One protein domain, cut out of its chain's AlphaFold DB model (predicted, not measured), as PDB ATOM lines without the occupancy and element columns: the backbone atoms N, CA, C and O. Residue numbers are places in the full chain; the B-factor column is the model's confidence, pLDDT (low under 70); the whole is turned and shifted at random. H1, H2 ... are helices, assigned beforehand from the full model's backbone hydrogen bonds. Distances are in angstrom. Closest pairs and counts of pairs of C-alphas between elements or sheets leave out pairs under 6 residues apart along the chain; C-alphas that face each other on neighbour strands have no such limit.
ATOM      1  N   ASN A  33     147.618 254.106 240.001       53.59
ATOM      2  CA  ASN A  33     147.014 255.211 239.243       53.59
ATOM      3  C   ASN A  33     147.458 255.321 237.777       53.59
ATOM      4  O   ASN A  33     147.149 256.328 237.138       53.59
ATOM      5  N   ASP A  34     148.138 254.318 237.209       81.31
ATOM      6  CA  ASP A  34     148.247 254.287 235.751       81.31
ATOM      7  C   ASP A  34     146.848 254.016 235.177       81.31
ATOM      8  O   ASP A  34     146.243 252.962 235.401       81.31
ATOM      9  N   LEU A  35     146.304 255.011 234.474       89.25
ATOM     10  CA  LEU A  35     145.002 254.908 233.829       89.25
ATOM     11  C   LEU A  35     144.960 253.692 232.898       89.25
ATOM     12  O   LEU A  35     143.913 253.054 232.811       89.25
ATOM     13  N   ASP A  36     146.066 253.362 232.230       89.25
ATOM     14  CA  ASP A  36     146.125 252.217 231.327       89.25
ATOM     15  C   ASP A  36     145.988 250.887 232.084       89.25
ATOM     16  O   ASP A  36     145.163 250.049 231.715       89.25
ATOM     17  N   GLU A  37     146.689 250.727 233.211       90.19
ATOM     18  CA  GLU A  37     146.548 249.554 234.083       90.19
ATOM     19  C   GLU A  37     145.125 249.429 234.637       90.19
ATOM     20  O   GLU A  37     144.513 248.355 234.580       90.19
ATOM     21  N   LEU A  38     144.560 250.539 235.123       92.00
ATOM     22  CA  LEU A  38     143.203 250.567 235.661       92.00
ATOM     23  C   LEU A  38     142.176 250.201 234.578       92.00
ATOM     24  O   LEU A  38     141.280 249.386 234.814       92.00
ATOM     25  N   LEU A  39     142.314 250.756 233.372       94.38
ATOM     26  CA  LEU A  39     141.476 250.414 232.224       94.38
ATOM     27  C   LEU A  39     141.610 248.938 231.857       94.38
ATOM     28  O   LEU A  39     140.598 248.258 231.685       94.38
ATOM     29  N   ASN A  40     142.835 248.423 231.786       91.81
ATOM     30  CA  ASN A  40     143.113 247.042 231.421       91.81
ATOM     31  C   ASN A  40     142.415 246.051 232.372       91.81
ATOM     32  O   ASN A  40     141.755 245.114 231.906       91.81
ATOM     33  N   VAL A  41     142.483 246.310 233.685       93.38
ATOM     34  CA  VAL A  41     141.813 245.511 234.724       93.38
ATOM     35  C   VAL A  41     140.294 245.604 234.600       93.38
ATOM     36  O   VAL A  41     139.605 244.583 234.515       93.38
ATOM     37  N   PHE A  42     139.740 246.818 234.575       94.38
ATOM     38  CA  PHE A  42     138.292 246.989 234.648       94.38
ATOM     39  C   PHE A  42     137.586 246.616 233.340       94.38
ATOM     40  O   PHE A  42     136.502 246.038 233.392       94.38
ATOM     41  N   LEU A  43     138.183 246.822 232.166       95.00
ATOM     42  CA  LEU A  43     137.593 246.377 230.893       95.00
ATOM     43  C   LEU A  43     137.431 244.852 230.806       95.00
ATOM     44  O   LEU A  43     136.554 244.374 230.090       95.00
ATOM     45  N   ARG A  44     138.229 244.086 231.562       94.69
ATOM     46  CA  ARG A  44     138.213 242.611 231.577       94.69
ATOM     47  C   ARG A  44     137.450 242.013 232.768       94.69
ATOM     48  O   ARG A  44     137.364 240.795 232.883       94.69
ATOM     49  N   LYS A  45     136.867 242.851 233.635       90.50
ATOM     50  CA  LYS A  45     136.155 242.436 234.860       90.50
ATOM     51  C   LYS A  45     134.805 241.747 234.605       90.50
ATOM     52  O   LYS A  45     134.302 241.059 235.489       90.50
ATOM     53  N   GLY A  46     134.206 241.935 233.429       85.50
ATOM     54  CA  GLY A  46     132.848 241.479 233.133       85.50
ATOM     55  C   GLY A  46     132.604 241.196 231.654       85.50
ATOM     56  O   GLY A  46     133.433 241.489 230.793       85.50
ATOM     57  N   GLU A  47     131.447 240.604 231.366       88.56
ATOM     58  CA  GLU A  47     131.064 240.153 230.025       88.56
ATOM     59  C   GLU A  47     129.885 240.934 229.421       88.56
ATOM     60  O   GLU A  47     129.317 240.516 228.407       88.56
ATOM     61  N   GLU A  48     129.507 242.067 230.020       89.88
ATOM     62  CA  GLU A  48     128.418 242.897 229.514       89.88
ATOM     63  C   GLU A  48     128.699 243.331 228.060       89.88
ATOM     64  O   GLU A  48     129.846 243.659 227.728       89.88
ATOM     65  N   PRO A  49     127.689 243.348 227.165       92.88
ATOM     66  CA  PRO A  49     127.882 243.723 225.763       92.88
ATOM     67  C   PRO A  49     128.580 245.076 225.588       92.88
ATOM     68  O   PRO A  49     129.465 245.212 224.744       92.88
ATOM     69  N   GLU A  50     128.219 246.053 226.419       92.94
ATOM     70  CA  GLU A  50     128.807 247.387 226.456       92.94
ATOM     71  C   GLU A  50     130.287 247.334 226.844       92.94
ATOM     72  O   GLU A  50     131.117 247.949 226.177       92.94
ATOM     73  N   ARG A  51     130.648 246.539 227.860       95.38
ATOM     74  CA  ARG A  51     132.040 246.381 228.300       95.38
ATOM     75  C   ARG A  51     132.893 245.689 227.239       95.38
ATOM     76  O   ARG A  51     133.983 246.159 226.931       95.38
ATOM     77  N   ARG A  52     132.380 244.624 226.611       94.88
ATOM     78  CA  ARG A  52     133.062 243.932 225.499       94.88
ATOM     79  C   ARG A  52     133.273 244.845 224.294       94.88
ATOM     80  O   ARG A  52     134.286 244.726 223.607       94.88
ATOM     81  N   GLN A  53     132.320 245.733 224.017       94.50
ATOM     82  CA  GLN A  53     132.462 246.734 222.965       94.50
ATOM     83  C   GLN A  53     133.548 247.760 223.318       94.50
ATOM     84  O   GLN A  53     134.402 248.035 222.480       94.50
ATOM     85  N   LEU A  54     133.579 248.254 224.561       95.50
ATOM     86  CA  LEU A  54     134.632 249.163 225.024       95.50
ATOM     87  C   LEU A  54     136.018 248.522 225.015       95.50
ATOM     88  O   LEU A  54     136.980 249.188 224.651       95.50
ATOM     89  N   LEU A  55     136.124 247.234 225.351       96.00
ATOM     90  CA  LEU A  55     137.388 246.506 225.272       96.00
ATOM     91  C   LEU A  55     137.926 246.476 223.832       96.00
ATOM     92  O   LEU A  55     139.099 246.749 223.615       96.00
ATOM     93  N   LYS A  56     137.060 246.243 222.836       95.88
ATOM     94  CA  LYS A  56     137.457 246.323 221.419       95.88
ATOM     95  C   LYS A  56     137.895 247.728 221.015       95.88
ATOM     96  O   LYS A  56     138.833 247.866 220.241       95.88
ATOM     97  N   GLU A  57     137.203 248.759 221.501       95.00
ATOM     98  CA  GLU A  57     137.563 250.158 221.236       95.00
ATOM     99  C   GLU A  57     138.931 250.501 221.843       95.00
ATOM    100  O   GLU A  57     139.772 251.086 221.158       95.00
ATOM    101  N   TYR A  58     139.183 250.065 223.077       94.81
ATOM    102  CA  TYR A  58     140.469 250.198 223.756       94.81
ATOM    103  C   TYR A  58     141.592 249.476 222.997       94.81
ATOM    104  O   TYR A  58     142.575 250.110 222.622       94.81
ATOM    105  N   ASP A  59     141.402 248.199 222.647       94.06
ATOM    106  CA  ASP A  59     142.389 247.413 221.892       94.06
ATOM    107  C   ASP A  59     142.634 247.985 220.474       94.06
ATOM    108  O   ASP A  59     143.697 247.784 219.888       94.06
ATOM    109  N   SER A  60     141.664 248.719 219.910       94.19
ATOM    110  CA  SER A  60     141.798 249.411 218.617       94.19
ATOM    111  C   SER A  60     142.529 250.759 218.687       94.19
ATOM    112  O   SER A  60     142.737 251.388 217.648       94.19
ATOM    113  N   GLY A  61     142.923 251.207 219.885       92.12
ATOM    114  CA  GLY A  61     143.666 252.451 220.094       92.12
ATOM    115  C   GLY A  61     142.799 253.710 220.152       92.12
ATOM    116  O   GLY A  61     143.267 254.791 219.788       92.12
ATOM    117  N   LEU A  62     141.533 253.600 220.576       93.31
ATOM    118  CA  LEU A  62     140.704 254.778 220.845       93.31
ATOM    119  C   LEU A  62     141.343 255.630 221.968       93.31
ATOM    120  O   LEU A  62     141.901 255.052 222.903       93.31
ATOM    121  N   PRO A  63     141.251 256.978 221.931       94.88
ATOM    122  CA  PRO A  63     141.778 257.816 223.006       94.88
ATOM    123  C   PRO A  63     141.311 257.381 224.402       94.88
ATOM    124  O   PRO A  63     140.130 257.099 224.618       94.88
ATOM    125  N   LEU A  64     142.237 257.346 225.363       95.56
ATOM    126  CA  LEU A  64     141.932 256.928 226.736       95.56
ATOM    127  C   LEU A  64     141.087 257.972 227.478       95.56
ATOM    128  O   LEU A  64     140.219 257.608 228.272       95.56
ATOM    129  N   THR A  65     141.296 259.255 227.188       96.75
ATOM    130  CA  THR A  65     140.662 260.404 227.850       96.75
ATOM    131  C   THR A  65     139.961 261.327 226.848       96.75
ATOM    132  O   THR A  65     139.988 261.113 225.632       96.75
ATOM    133  N   GLY A  66     139.285 262.349 227.365       95.62
ATOM    134  CA  GLY A  66     138.528 263.330 226.608       95.62
ATOM    135  C   GLY A  66     137.040 262.981 226.480       95.62
ATOM    136  O   GLY A  66     136.571 261.951 226.974       95.62
ATOM    137  N   PRO A  67     136.258 263.824 225.780       94.31
ATOM    138  CA  PRO A  67     134.802 263.689 225.713       94.31
ATOM    139  C   PRO A  67     134.283 262.370 225.129       94.31
ATOM    140  O   PRO A  67     133.166 261.972 225.453       94.31
ATOM    141  N   GLU A  68     135.080 261.697 224.303       93.25
ATOM    142  CA  GLU A  68     134.763 260.393 223.701       93.25
ATOM    143  C   GLU A  68     135.722 259.284 224.170       93.25
ATOM    144  O   GLU A  68     135.737 258.190 223.596       93.25
ATOM    145  N   GLY A  69     136.529 259.571 225.198       95.31
ATOM    146  CA  GLY A  69     137.576 258.686 225.687       95.31
ATOM    147  C   GLY A  69     137.057 257.469 226.451       95.31
ATOM    148  O   GLY A  69     135.946 257.467 226.998       95.31
ATOM    149  N   ILE A  70     137.884 256.424 226.513       96.81
ATOM    150  CA  ILE A  70     137.547 255.165 227.193       96.81
ATOM    151  C   ILE A  70     137.265 255.383 228.691       96.81
ATOM    152  O   ILE A  70     136.304 254.803 229.194       96.81
ATOM    153  N   ARG A  71     138.011 256.254 229.393       97.06
ATOM    154  CA  ARG A  71     137.800 256.576 230.819       97.06
ATOM    155  C   ARG A  71     136.362 257.016 231.090       97.06
ATOM    156  O   ARG A  71     135.682 256.442 231.938       97.06
ATOM    157  N   ARG A  72     135.856 257.969 230.307       97.25
ATOM    158  CA  ARG A  72     134.475 258.448 230.426       97.25
ATOM    159  C   ARG A  72     133.453 257.368 230.085       97.25
ATOM    160  O   ARG A  72     132.433 257.241 230.751       97.25
ATOM    161  N   LYS A  73     133.685 256.570 229.046       96.75
ATOM    162  CA  LYS A  73     132.722 255.527 228.665       96.75
ATOM    163  C   LYS A  73     132.662 254.389 229.687       96.75
ATOM    164  O   LYS A  73     131.570 253.933 230.016       96.75
ATOM    165  N   LEU A  74     133.808 253.955 230.211       97.00
ATOM    166  CA  LEU A  74     133.881 252.910 231.231       97.00
ATOM    167  C   LEU A  74     133.342 253.402 232.577       97.00
ATOM    168  O   LEU A  74     132.604 252.679 233.240       97.00
ATOM    169  N   GLY A  75     133.622 254.657 232.937       97.25
ATOM    170  CA  GLY A  75     133.053 255.291 234.124       97.25
ATOM    171  C   GLY A  75     131.524 255.339 234.111       97.25
ATOM    172  O   GLY A  75     130.923 255.306 235.177       97.25
ATOM    173  N   ALA A  76     130.887 255.346 232.936       97.19
ATOM    174  CA  ALA A  76     129.431 255.276 232.826       97.19
ATOM    175  C   ALA A  76     128.866 253.901 233.222       97.19
ATOM    176  O   ALA A  76     127.703 253.805 233.609       97.19
ATOM    177  N   ILE A  77     129.639 252.821 233.053       95.31
ATOM    178  CA  ILE A  77     129.148 251.446 233.244       95.31
ATOM    179  C   ILE A  77     129.657 250.790 234.526       95.31
ATOM    180  O   ILE A  77     129.109 249.775 234.954       95.31
ATOM    181  N   ASP A  78     130.702 251.349 235.132       95.69
ATOM    182  CA  ASP A  78     131.375 250.775 236.289       95.69
ATOM    183  C   ASP A  78     131.632 251.850 237.352       95.69
ATOM    184  O   ASP A  78     132.553 252.662 237.252       95.69
ATOM    185  N   MET A  79     130.788 251.850 238.385       95.19
ATOM    186  CA  MET A  79     130.832 252.816 239.489       95.19
ATOM    187  C   MET A  79     132.116 252.715 240.323       95.19
ATOM    188  O   MET A  79     132.547 253.707 240.911       95.19
ATOM    189  N   GLU A  80     132.735 251.536 240.398       93.94
ATOM    190  CA  GLU A  80     133.991 251.357 241.125       93.94
ATOM    191  C   GLU A  80     135.148 251.958 240.317       93.94
ATOM    192  O   GLU A  80     135.930 252.742 240.860       93.94
ATOM    193  N   PHE A  81     135.197 251.678 239.008       95.12
ATOM    194  CA  PHE A  81     136.141 252.332 238.100       95.12
ATOM    195  C   PHE A  81     135.969 253.853 238.118       95.12
ATOM    196  O   PHE A  81     136.952 254.570 238.253       95.12
ATOM    197  N   PHE A  82     134.733 254.357 238.030       97.12
ATOM    198  CA  PHE A  82     134.446 255.792 238.065       97.12
ATOM    199  C   PHE A  82     135.013 256.466 239.323       97.12
ATOM    200  O   PHE A  82     135.646 257.514 239.224       97.12
ATOM    201  N   GLY A  83     134.833 255.837 240.492       95.31
ATOM    202  CA  GLY A  83     135.421 256.301 241.748       95.31
ATOM    203  C   GLY A  83     136.945 256.396 241.672       95.31
ATOM    204  O   GLY A  83     137.511 257.454 241.923       95.31
ATOM    205  N   ARG A  84     137.608 255.309 241.269       93.50
ATOM    206  CA  ARG A  84     139.078 255.231 241.209       93.50
ATOM    207  C   ARG A  84     139.689 256.148 240.150       93.50
ATOM    208  O   ARG A  84     140.705 256.779 240.406       93.50
ATOM    209  N   ALA A  85     139.065 256.240 238.980       95.25
ATOM    210  CA  ALA A  85     139.615 256.949 237.829       95.25
ATOM    211  C   ALA A  85     139.500 258.474 237.940       95.25
ATOM    212  O   ALA A  85     140.348 259.172 237.392       95.25
ATOM    213  N   TYR A  86     138.462 258.997 238.603       96.62
ATOM    214  CA  TYR A  86     138.278 260.445 238.770       96.62
ATOM    215  C   TYR A  86     138.621 260.945 240.172       96.62
ATOM    216  O   TYR A  86     138.963 262.114 240.315       96.62
ATOM    217  N   PHE A  87     138.563 260.085 241.190       95.31
ATOM    218  CA  PHE A  87     138.731 260.471 242.593       95.31
ATOM    219  C   PHE A  87     139.757 259.586 243.325       95.31
ATOM    220  O   PHE A  87     139.452 259.055 244.399       95.31
ATOM    221  N   PRO A  88     140.980 259.403 242.791       91.19
ATOM    222  CA  PRO A  88     141.973 258.507 243.392       91.19
ATOM    223  C   PRO A  88     142.332 258.894 244.837       91.19
ATOM    224  O   PRO A  88     142.568 258.019 245.665       91.19
ATOM    225  N   HIS A  89     142.262 260.186 245.174       90.44
ATOM    226  CA  HIS A  89     142.494 260.704 246.526       90.44
ATOM    227  C   HIS A  89     141.385 260.330 247.533       90.44
ATOM    228  O   HIS A  89     141.641 260.268 248.732       90.44
ATOM    229  N   TYR A  90     140.164 260.020 247.073       89.62
ATOM    230  CA  TYR A  90     139.093 259.475 247.924       89.62
ATOM    231  C   TYR A  90     139.085 257.939 247.950       89.62
ATOM    232  O   TYR A  90     138.701 257.341 248.958       89.62
ATOM    233  N   PHE A  91     139.483 257.288 246.852       89.75
ATOM    234  CA  PHE A  91     139.414 255.832 246.664       89.75
ATOM    235  C   PHE A  91     140.804 255.181 246.585       89.75
ATOM    236  O   PHE A  91     141.045 254.306 245.753       89.75
ATOM    237  N   SER A  92     141.704 255.589 247.483       82.56
ATOM    238  CA  SER A  92     143.094 255.111 247.541       82.56
ATOM    239  C   SER A  92     143.228 253.663 248.029       82.56
ATOM    240  O   SER A  92     144.152 252.950 247.642       82.56
ATOM    241  N   LYS A  93     142.284 253.179 248.846       81.69
ATOM    242  CA  LYS A  93     142.268 251.796 249.350       81.69
ATOM    243  C   LYS A  93     141.472 250.847 248.438       81.69
ATOM    244  O   LYS A  93     140.549 251.278 247.739       81.69
TER     245      LYS A  93
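This is residues 33 to 93 of the 584 residues of an uncharacterized protein of [Clostridium] citroniae WAL-17108 (UniProt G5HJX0). The longest helix, H2, covers one end of a small cluster of four short helices; H1 and H3, steeply tilted to each other, make the middle, and H4 packs on them at the opposite end. The printed part has 61 residues, with H1, H2, H3 and H4 in chain order and no named strand: all helix. It is compact, with a radius of gyration of the C-alphas of 10.8 A and spans of 30 by 23 by 18 A.

H2, residues 49 to 59, touches H3, residues 70 to 75, in a helical hairpin at a shallow tilt of 28 degrees, opposite ways; their closest C-alphas, of Tyr 58 and Ile 70, are 6.7 A apart. H1, residues 35 to 43, and H4, residues 79 to 86, touch at a shallow tilt of 9 degrees, opposite ways, closest at C-alphas 42 and 81, 6.7 A. H2 and H4 are apart. In these four helices every O i to N i+4 pair is within hydrogen-bond range.

H2 is 15.5 A long, from C-alpha 49 at (127.882, 243.723, 225.763). H4 ends at C-alpha 86, (138.278, 260.445, 238.770).

The printed part has no cut and no long link; residue 33 alone is under pLDDT 70.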